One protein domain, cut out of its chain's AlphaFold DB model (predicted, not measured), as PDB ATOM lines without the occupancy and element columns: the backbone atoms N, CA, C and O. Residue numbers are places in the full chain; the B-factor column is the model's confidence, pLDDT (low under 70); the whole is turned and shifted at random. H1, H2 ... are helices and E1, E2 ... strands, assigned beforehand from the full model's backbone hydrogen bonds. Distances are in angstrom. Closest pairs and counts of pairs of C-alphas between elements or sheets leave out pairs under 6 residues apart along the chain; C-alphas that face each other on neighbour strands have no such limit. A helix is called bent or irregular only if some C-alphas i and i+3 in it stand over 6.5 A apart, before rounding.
ATOM      1  N   THR A  10       4.447 -23.624 -42.407       78.31
ATOM      2  CA  THR A  10       3.928 -24.185 -41.142       78.31
ATOM      3  C   THR A  10       2.951 -25.354 -41.324       78.31
ATOM      4  O   THR A  10       2.794 -26.170 -40.412       78.31
ATOM      5  N   PHE A  11       2.322 -25.484 -42.499       81.06
ATOM      6  CA  PHE A  11       1.441 -26.607 -42.851       81.06
ATOM      7  C   PHE A  11       2.169 -27.761 -43.557       81.06
ATOM      8  O   PHE A  11       1.563 -28.802 -43.837       81.06
ATOM      9  N   CYS A  12       3.459 -27.597 -43.847       82.19
ATOM     10  CA  CYS A  12       4.266 -28.609 -44.506       82.19
ATOM     11  C   CYS A  12       4.562 -29.774 -43.550       82.19
ATOM     12  O   CYS A  12       4.935 -29.576 -42.396       82.19
ATOM     13  N   ALA A  13       4.493 -31.011 -44.043       85.75
ATOM     14  CA  ALA A  13       4.877 -32.210 -43.297       85.75
ATOM     15  C   ALA A  13       6.350 -32.210 -42.853       85.75
ATOM     16  O   ALA A  13       6.711 -32.933 -41.928       85.75
ATOM     17  N   LYS A  14       7.191 -31.395 -43.500       83.62
ATOM     18  CA  LYS A  14       8.616 -31.232 -43.186       83.62
ATOM     19  C   LYS A  14       8.899 -30.123 -42.174       83.62
ATOM     20  O   LYS A  14      10.059 -29.931 -41.815       83.62
ATOM     21  N   PHE A  15       7.887 -29.362 -41.767       83.31
ATOM     22  CA  PHE A  15       8.069 -28.257 -40.838       83.31
ATOM     23  C   PHE A  15       8.183 -28.769 -39.405       83.31
ATOM     24  O   PHE A  15       7.326 -29.514 -38.921       83.31
ATOM     25  N   VAL A  16       9.245 -28.353 -38.728       82.56
ATOM     26  CA  VAL A  16       9.533 -28.697 -37.340       82.56
ATOM     27  C   VAL A  16       9.290 -27.466 -36.480       82.56
ATOM     28  O   VAL A  16       9.973 -26.456 -36.634       82.56
ATOM     29  N   ARG A  17       8.318 -27.565 -35.567       83.12
ATOM     30  CA  ARG A  17       8.077 -26.557 -34.526       83.12
ATOM     31  C   ARG A  17       9.109 -26.720 -33.414       83.12
ATOM     32  O   ARG A  17       9.339 -27.837 -32.952       83.12
ATOM     33  N   CYS A  18       9.714 -25.613 -33.001       80.31
ATOM     34  CA  CYS A  18      10.760 -25.599 -31.972       80.31
ATOM     35  C   CYS A  18      10.271 -25.124 -30.605       80.31
ATOM     36  O   CYS A  18      10.980 -25.302 -29.617       80.31
ATOM     37  N   PHE A  19       9.111 -24.477 -30.577       84.44
ATOM     38  CA  PHE A  19       8.578 -23.769 -29.424       84.44
ATOM     39  C   PHE A  19       7.216 -24.345 -29.042       84.44
ATOM     40  O   PHE A  19       6.528 -24.926 -29.885       84.44
ATOM     41  N   ASP A  20       6.849 -24.184 -27.773       83.75
ATOM     42  CA  ASP A  20       5.527 -24.548 -27.266       83.75
ATOM     43  C   ASP A  20       4.425 -23.684 -27.900       83.75
ATOM     44  O   ASP A  20       4.671 -22.548 -28.313       83.75
ATOM     45  N   ASP A  21       3.196 -24.205 -27.939       83.44
ATOM     46  CA  ASP A  21       2.052 -23.514 -28.552       83.44
ATOM     47  C   ASP A  21       1.685 -22.197 -27.822       83.44
ATOM     48  O   ASP A  21       1.108 -21.300 -28.430       83.44
ATOM     49  N   ASP A  22       2.076 -22.041 -26.548       85.25
ATOM     50  CA  ASP A  22       1.905 -20.812 -25.747       85.25
ATOM     51  C   ASP A  22       3.079 -19.815 -25.884       85.25
ATOM     52  O   ASP A  22       3.158 -18.793 -25.184       85.25
ATOM     53  N   SER A  23       4.054 -20.121 -26.741       84.50
ATOM     54  CA  SER A  23       5.208 -19.261 -26.983       84.50
ATOM     55  C   SER A  23       4.854 -18.125 -27.949       84.50
ATOM     56  O   SER A  23       4.161 -18.362 -28.938       84.50
ATOM     57  N   PRO A  24       5.405 -16.905 -27.779       83.81
ATOM     58  CA  PRO A  24       5.322 -15.875 -28.823       83.81
ATOM     59  C   PRO A  24       5.957 -16.317 -30.157       83.81
ATOM     60  O   PRO A  24       5.752 -15.667 -31.176       83.81
ATOM     61  N   LEU A  25       6.718 -17.419 -30.152       82.38
ATOM     62  CA  LEU A  25       7.362 -18.024 -31.316       82.38
ATOM     63  C   LEU A  25       6.721 -19.363 -31.722       82.38
ATOM     64  O   LEU A  25       7.349 -20.144 -32.429       82.38
ATOM     65  N   ALA A  26       5.486 -19.655 -31.300       82.62
ATOM     66  CA  ALA A  26       4.802 -20.929 -31.572       82.62
ATOM     67  C   ALA A  26       4.705 -21.281 -33.074       82.62
ATOM     68  O   ALA A  26       4.734 -22.451 -33.461       82.62
ATOM     69  N   GLU A  27       4.611 -20.265 -33.935       77.62
ATOM     70  CA  GLU A  27       4.560 -20.437 -35.392       77.62
ATOM     71  C   GLU A  27       5.947 -20.474 -36.053       77.62
ATOM     72  O   GLU A  27       6.052 -20.693 -37.260       77.62
ATOM     73  N   TRP A  28       7.014 -20.290 -35.274       81.12
ATOM     74  CA  TRP A  28       8.386 -20.304 -35.763       81.12
ATOM     75  C   TRP A  28       8.946 -21.723 -35.730       81.12
ATOM     76  O   TRP A  28       8.612 -22.565 -34.890       81.12
ATOM     77  N   GLY A  29       9.833 -22.002 -36.672       79.88
ATOM     78  CA  GLY A  29      10.355 -23.336 -36.872       79.88
ATOM     79  C   GLY A  29      11.201 -23.412 -38.123       79.88
ATOM     80  O   GLY A  29      11.588 -22.396 -38.698       79.88
ATOM     81  N   TYR A  30      11.487 -24.637 -38.542       79.81
ATOM     82  CA  TYR A  30      12.384 -24.867 -39.659       79.81
ATOM     83  C   TYR A  30      11.982 -26.026 -40.553       79.81
ATOM     84  O   TYR A  30      11.206 -26.906 -40.181       79.81
ATOM     85  N   CYS A  31      12.563 -26.044 -41.751       80.06
ATOM     86  CA  CYS A  31      12.451 -27.164 -42.670       80.06
ATOM     87  C   CYS A  31      13.423 -28.284 -42.276       80.06
ATOM     88  O   CYS A  31      14.634 -28.069 -42.250       80.06
ATOM     89  N   ALA A  32      12.912 -29.497 -42.047       80.06
ATOM     90  CA  ALA A  32      13.717 -30.674 -41.706       80.06
ATOM     91  C   ALA A  32      14.819 -31.011 -42.737       80.06
ATOM     92  O   ALA A  32      15.812 -31.646 -42.386       80.06
ATOM     93  N   ASP A  33      14.665 -30.575 -43.995       78.56
ATOM     94  CA  ASP A  33      15.666 -30.771 -45.053       78.56
ATOM     95  C   ASP A  33      16.817 -29.742 -44.999       78.56
ATOM     96  O   ASP A  33      17.836 -29.921 -45.673       78.56
ATOM     97  N   ASP A  34      16.686 -28.658 -44.225       74.31
ATOM     98  CA  ASP A  34      17.722 -27.633 -44.116       74.31
ATOM     99  C   ASP A  34      18.718 -27.959 -42.993       74.31
ATOM    100  O   ASP A  34      18.441 -27.834 -41.799       74.31
ATOM    101  N   ARG A  35      19.936 -28.335 -43.397       64.56
ATOM    102  CA  ARG A  35      21.028 -28.741 -42.498       64.56
ATOM    103  C   ARG A  35      21.625 -27.591 -41.676       64.56
ATOM    104  O   ARG A  35      22.411 -27.873 -40.774       64.56
ATOM    105  N   ARG A  36      21.265 -26.327 -41.941       64.62
ATOM    106  CA  ARG A  36      21.717 -25.160 -41.148       64.62
ATOM    107  C   ARG A  36      21.220 -25.202 -39.694       64.62
ATOM    108  O   ARG A  36      21.849 -24.629 -38.813       64.62
ATOM    109  N   HIS A  37      20.160 -25.968 -39.433       61.41
ATOM    110  CA  HIS A  37      19.429 -26.013 -38.162       61.41
ATOM    111  C   HIS A  37      20.049 -26.859 -37.058       61.41
ATOM    112  O   HIS A  37      19.689 -26.703 -35.892       61.41
ATOM    113  N   ALA A  38      20.986 -27.748 -37.391       52.06
ATOM    114  CA  ALA A  38      21.524 -28.727 -36.447       52.06
ATOM    115  C   ALA A  38      22.267 -28.107 -35.237       52.06
ATOM    116  O   ALA A  38      22.661 -28.834 -34.328       52.06
ATOM    117  N   ALA A  39      22.463 -26.783 -35.206       54.84
ATOM    118  CA  ALA A  39      23.248 -26.092 -34.188       54.84
ATOM    119  C   ALA A  39      22.425 -25.473 -33.038       54.84
ATOM    120  O   ALA A  39      22.996 -25.116 -32.003       54.84
ATOM    121  N   ALA A  40      21.103 -25.328 -33.174       66.56
ATOM    122  CA  ALA A  40      20.284 -24.675 -32.153       66.56
ATOM    123  C   ALA A  40      19.956 -25.632 -30.996       66.56
ATOM    124  O   ALA A  40      18.919 -26.290 -30.964       66.56
ATOM    125  N   GLY A  41      20.864 -25.732 -30.023       73.25
ATOM    126  CA  GLY A  41      20.612 -26.483 -28.793       73.25
ATOM    127  C   GLY A  41      19.467 -25.885 -27.961       73.25
ATOM    128  O   GLY A  41      19.142 -24.706 -28.085       73.25
ATOM    129  N   ARG A  42      18.905 -26.676 -27.034       77.12
ATOM    130  CA  ARG A  42      17.799 -26.261 -26.138       77.12
ATOM    131  C   ARG A  42      18.034 -24.919 -25.434       77.12
ATOM    132  O   ARG A  42      17.103 -24.142 -25.267       77.12
ATOM    133  N   ARG A  43      19.283 -24.630 -25.057       80.50
ATOM    134  CA  ARG A  43      19.664 -23.354 -24.436       80.50
ATOM    135  C   ARG A  43      19.448 -22.165 -25.377       80.50
ATOM    136  O   ARG A  43      18.976 -21.131 -24.932       80.50
ATOM    137  N   THR A  44      19.771 -22.312 -26.658       84.00
ATOM    138  CA  THR A  44      19.573 -21.262 -27.664       84.00
ATOM    139  C   THR A  44      18.090 -20.959 -27.851       84.00
ATOM    140  O   THR A  44      17.719 -19.793 -27.865       84.00
ATOM    141  N   LEU A  45      17.244 -21.991 -27.923       84.00
ATOM    142  CA  LEU A  45      15.793 -21.823 -28.063       84.00
ATOM    143  C   LEU A  45      15.182 -21.078 -26.865       84.00
ATOM    144  O   LEU A  45      14.408 -20.147 -27.060       84.00
ATOM    145  N   ALA A  46      15.594 -21.418 -25.642       85.50
ATOM    146  CA  ALA A  46      15.126 -20.731 -24.437       85.50
ATOM    147  C   ALA A  46      15.514 -19.237 -24.407       85.50
ATOM    148  O   ALA A  46      14.715 -18.395 -24.000       85.50
ATOM    149  N   GLU A  47      16.724 -18.889 -24.860       86.56
ATOM    150  CA  GLU A  47      17.151 -17.485 -24.943       86.56
ATOM    151  C   GLU A  47      16.343 -16.702 -25.986       86.56
ATOM    152  O   GLU A  47      15.941 -15.573 -25.716       86.56
ATOM    153  N   LEU A  48      16.051 -17.307 -27.143       85.62
ATOM    154  CA  LEU A  48      15.225 -16.684 -28.184       85.62
ATOM    155  C   LEU A  48      13.796 -16.420 -27.694       85.62
ATOM    156  O   LEU A  48      13.255 -15.339 -27.910       85.62
ATOM    157  N   GLU A  49      13.194 -17.371 -26.977       87.31
ATOM    158  CA  GLU A  49      11.865 -17.168 -26.393       87.31
ATOM    159  C   GLU A  49      11.859 -16.021 -25.370       87.31
ATOM    160  O   GLU A  49      10.929 -15.212 -25.333       87.31
ATOM    161  N   LYS A  50      12.911 -15.912 -24.552       88.31
ATOM    162  CA  LYS A  50      13.048 -14.818 -23.587       88.31
ATOM    163  C   LYS A  50      13.166 -13.457 -24.279       88.31
ATOM    164  O   LYS A  50      12.538 -12.501 -23.827       88.31
ATOM    165  N   GLU A  51      13.938 -13.372 -25.362       87.38
ATOM    166  CA  GLU A  51      14.065 -12.157 -26.180       87.38
ATOM    167  C   GLU A  51      12.725 -11.762 -26.815       87.38
ATOM    168  O   GLU A  51      12.327 -10.598 -26.737       87.38
ATOM    169  N   ALA A  52      11.975 -12.736 -27.339       87.56
ATOM    170  CA  ALA A  52      10.640 -12.510 -27.885       87.56
ATOM    171  C   ALA A  52       9.658 -11.978 -26.828       87.56
ATOM    172  O   ALA A  52       8.948 -11.003 -27.071       87.56
ATOM    173  N   ARG A  53       9.657 -12.555 -25.616       87.62
ATOM    174  CA  ARG A  53       8.825 -12.073 -24.496       87.62
ATOM    175  C   ARG A  53       9.214 -10.670 -24.022       87.62
ATOM    176  O   ARG A  53       8.361  -9.952 -23.509       87.62
ATOM    177  N   ALA A  54      10.476 -10.276 -24.190       87.94
ATOM    178  CA  ALA A  54      10.958  -8.931 -23.879       87.94
ATOM    179  C   ALA A  54      10.624  -7.893 -24.971       87.94
ATOM    180  O   ALA A  54      10.804  -6.699 -24.741       87.94
ATOM    181  N   GLY A  55      10.130  -8.329 -26.135       85.00
ATOM    182  CA  GLY A  55       9.757  -7.458 -27.250       85.00
ATOM    183  C   GLY A  55      10.923  -6.996 -28.132       85.00
ATOM    184  O   GLY A  55      10.742  -6.081 -28.932       85.00
ATOM    185  N   ASP A  56      12.106  -7.610 -28.025       82.44
ATOM    186  CA  ASP A  56      13.297  -7.248 -28.814       82.44
ATOM    187  C   ASP A  56      13.335  -7.996 -30.164       82.44
ATOM    188  O   ASP A  56      14.206  -8.824 -30.441       82.44
ATOM    189  N   TYR A  57      12.338  -7.736 -31.015       77.12
ATOM    190  CA  TYR A  57      12.156  -8.464 -32.280       77.12
ATOM    191  C   TYR A  57      13.241  -8.173 -33.327       77.12
ATOM    192  O   TYR A  57      13.521  -9.029 -34.163       77.12
ATOM    193  N   GLY A  58      13.881  -6.998 -33.280       78.94
ATOM    194  CA  GLY A  58      14.948  -6.644 -34.224       78.94
ATOM    195  C   GLY A  58      16.172  -7.544 -34.064       78.94
ATOM    196  O   GLY A  58      16.654  -8.132 -35.031       78.94
ATOM    197  N   ARG A  59      16.626  -7.724 -32.819       79.38
ATOM    198  CA  ARG A  59      17.739  -8.621 -32.493       79.38
ATOM    199  C   ARG A  59      17.370 -10.093 -32.683       79.38
ATOM    200  O   ARG A  59      18.203 -10.896 -33.109       79.38
ATOM    201  N   LEU A  60      16.117 -10.439 -32.390       82.50
ATOM    202  CA  LEU A  60      15.588 -11.788 -32.547       82.50
ATOM    203  C   LEU A  60      15.618 -12.249 -34.014       82.50
ATOM    204  O   LEU A  60      16.087 -13.354 -34.297       82.50
ATOM    205  N   LEU A  61      15.154 -11.413 -34.948       78.56
ATOM    206  CA  LEU A  61      15.125 -11.732 -36.381       78.56
ATOM    207  C   LEU A  61      16.533 -11.951 -36.949       78.56
ATOM    208  O   LEU A  61      16.769 -12.927 -37.659       78.56
ATOM    209  N   GLU A  62      17.494 -11.102 -36.580       80.06
ATOM    210  CA  GLU A  62      18.888 -11.248 -37.014       80.06
ATOM    211  C   GLU A  62      19.489 -12.585 -36.543       80.06
ATOM    212  O   GLU A  62      20.049 -13.349 -37.336       80.06
ATOM    213  N   ARG A  63      19.317 -12.915 -35.254       78.56
ATOM    214  CA  ARG A  63      19.847 -14.160 -34.676       78.56
ATOM    215  C   ARG A  63      19.184 -15.403 -35.252       78.56
ATOM    216  O   ARG A  63      19.866 -16.397 -35.495       78.56
ATOM    217  N   THR A  64      17.870 -15.382 -35.434       78.12
ATOM    218  CA  THR A  64      17.131 -16.548 -35.933       78.12
ATOM    219  C   THR A  64      17.381 -16.799 -37.414       78.12
ATOM    220  O   THR A  64      17.597 -17.952 -37.779       78.12
ATOM    221  N   SER A  65      17.491 -15.748 -38.230       75.94
ATOM    222  CA  SER A  65      17.914 -15.849 -39.633       75.94
ATOM    223  C   SER A  65      19.314 -16.463 -39.768       75.94
ATOM    224  O   SER A  65      19.512 -17.417 -40.523       75.94
ATOM    225  N   ALA A  66      20.278 -16.018 -38.949       75.31
ATOM    226  CA  ALA A  66      21.633 -16.580 -38.940       75.31
ATOM    227  C   ALA A  66      21.679 -18.068 -38.533       75.31
ATOM    228  O   ALA A  66      22.549 -18.813 -38.983       75.31
ATOM    229  N   LEU A  67      20.739 -18.508 -37.692       71.69
ATOM    230  CA  LEU A  67      20.599 -19.899 -37.245       71.69
ATOM    231  C   LEU A  67      19.717 -20.752 -38.171       71.69
ATOM    232  O   LEU A  67      19.526 -21.938 -37.906       71.69
ATOM    233  N   GLY A  68      19.144 -20.153 -39.218       70.56
ATOM    234  CA  GLY A  68      18.143 -20.762 -40.093       70.56
ATOM    235  C   GLY A  68      16.749 -20.887 -39.471       70.56
ATOM    236  O   GLY A  68      15.791 -21.050 -40.213       70.56
TER     237      GLY A  68
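AT A GLANCE: This is residues 10 to 68 of the 97 residues of an uncharacterized protein of Chloroflexi bacterium RBG_16_64_32 (UniProt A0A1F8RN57). A small hairpin of two strands, E1 and E2, lies toward one end of the domain and a larger hairpin of two helices, H2 and H3, toward the other, with the short irregular helix H1 between them along the chain. The strand hairpin is small, its two strands of 3 residues each paired side by side, and residues 18 to 28, with no named element, form the long loop that joins them. The printed part has 59 residues, with two named strands and three named helices in the order E1, E2, H1, H2, H3; the two-strand sheet is antiparallel, and the class is mostly helix. The whole is compact, with a radius of gyration of the C-alphas of 11.1 A and spans of 31 by 22 by 19 A.

HOW THE PARTS SIT: The sheet consists of E1, residues 15 to 17, and E2, residues 29 to 31, antiparallel neighbours that form a hairpin, with 155 degrees between their N-to-C directions. The C-alphas of Phe 15 and Cys 31 face each other at 4.9 A. N 16 and O 30 are 2.8 A apart and N 30 and O 16 are 3.0 A apart, both within hydrogen-bond range. After E2 comes H1, residues 35 to 39; the closest C-alphas of E2 and H1 are those of Tyr 30 and His 37, 7.3 A apart. H1 is irregular, with C-alphas 36 and 39 at 7.2 A. H2, residues 42 to 54, is apart from H1, though they follow each other in the chain. H3, residues 57 to 66, and H2 form a helical hairpin: they touch, H2 with residues 48 to 52 alone, and the closest C-alphas are those of Glu 51 and Leu 60, 6.6 A apart. Their lines stand at a shallow tilt of 25 degrees, opposite ways. E1 and E2 are apart from both H2 and H3. In H2 and H3 every O i to N i+4 pair is within hydrogen-bond range; in H1 it is 0 of 1, with 0 of 2 O i to N i+3 pairs.

IN THESE COORDINATES: E1 begins at C-alpha 15, (8.069, -28.257, -40.838). H2 measures 18.8 A from C-alpha 42, at (17.799, -26.261, -26.138), to C-alpha 54. H3 measures 14.1 A and ends at C-alpha 66, (21.633, -16.580, -38.940). E1 is 6.5 A long, E2 7.3 A and H1 9.0 A.

THE WHOLE: The two C-alphas farthest apart, those of Ala 13 and Ala 54, are 30.9 A apart. The printed part has no cut. The link from E1 to E2, 11 residues, is long; those from E2 to H1, H1 to H2 and H2 to H3 are tight. The mean pLDDT of the printed part is 79.4, and residues 35 to 40 are under 70.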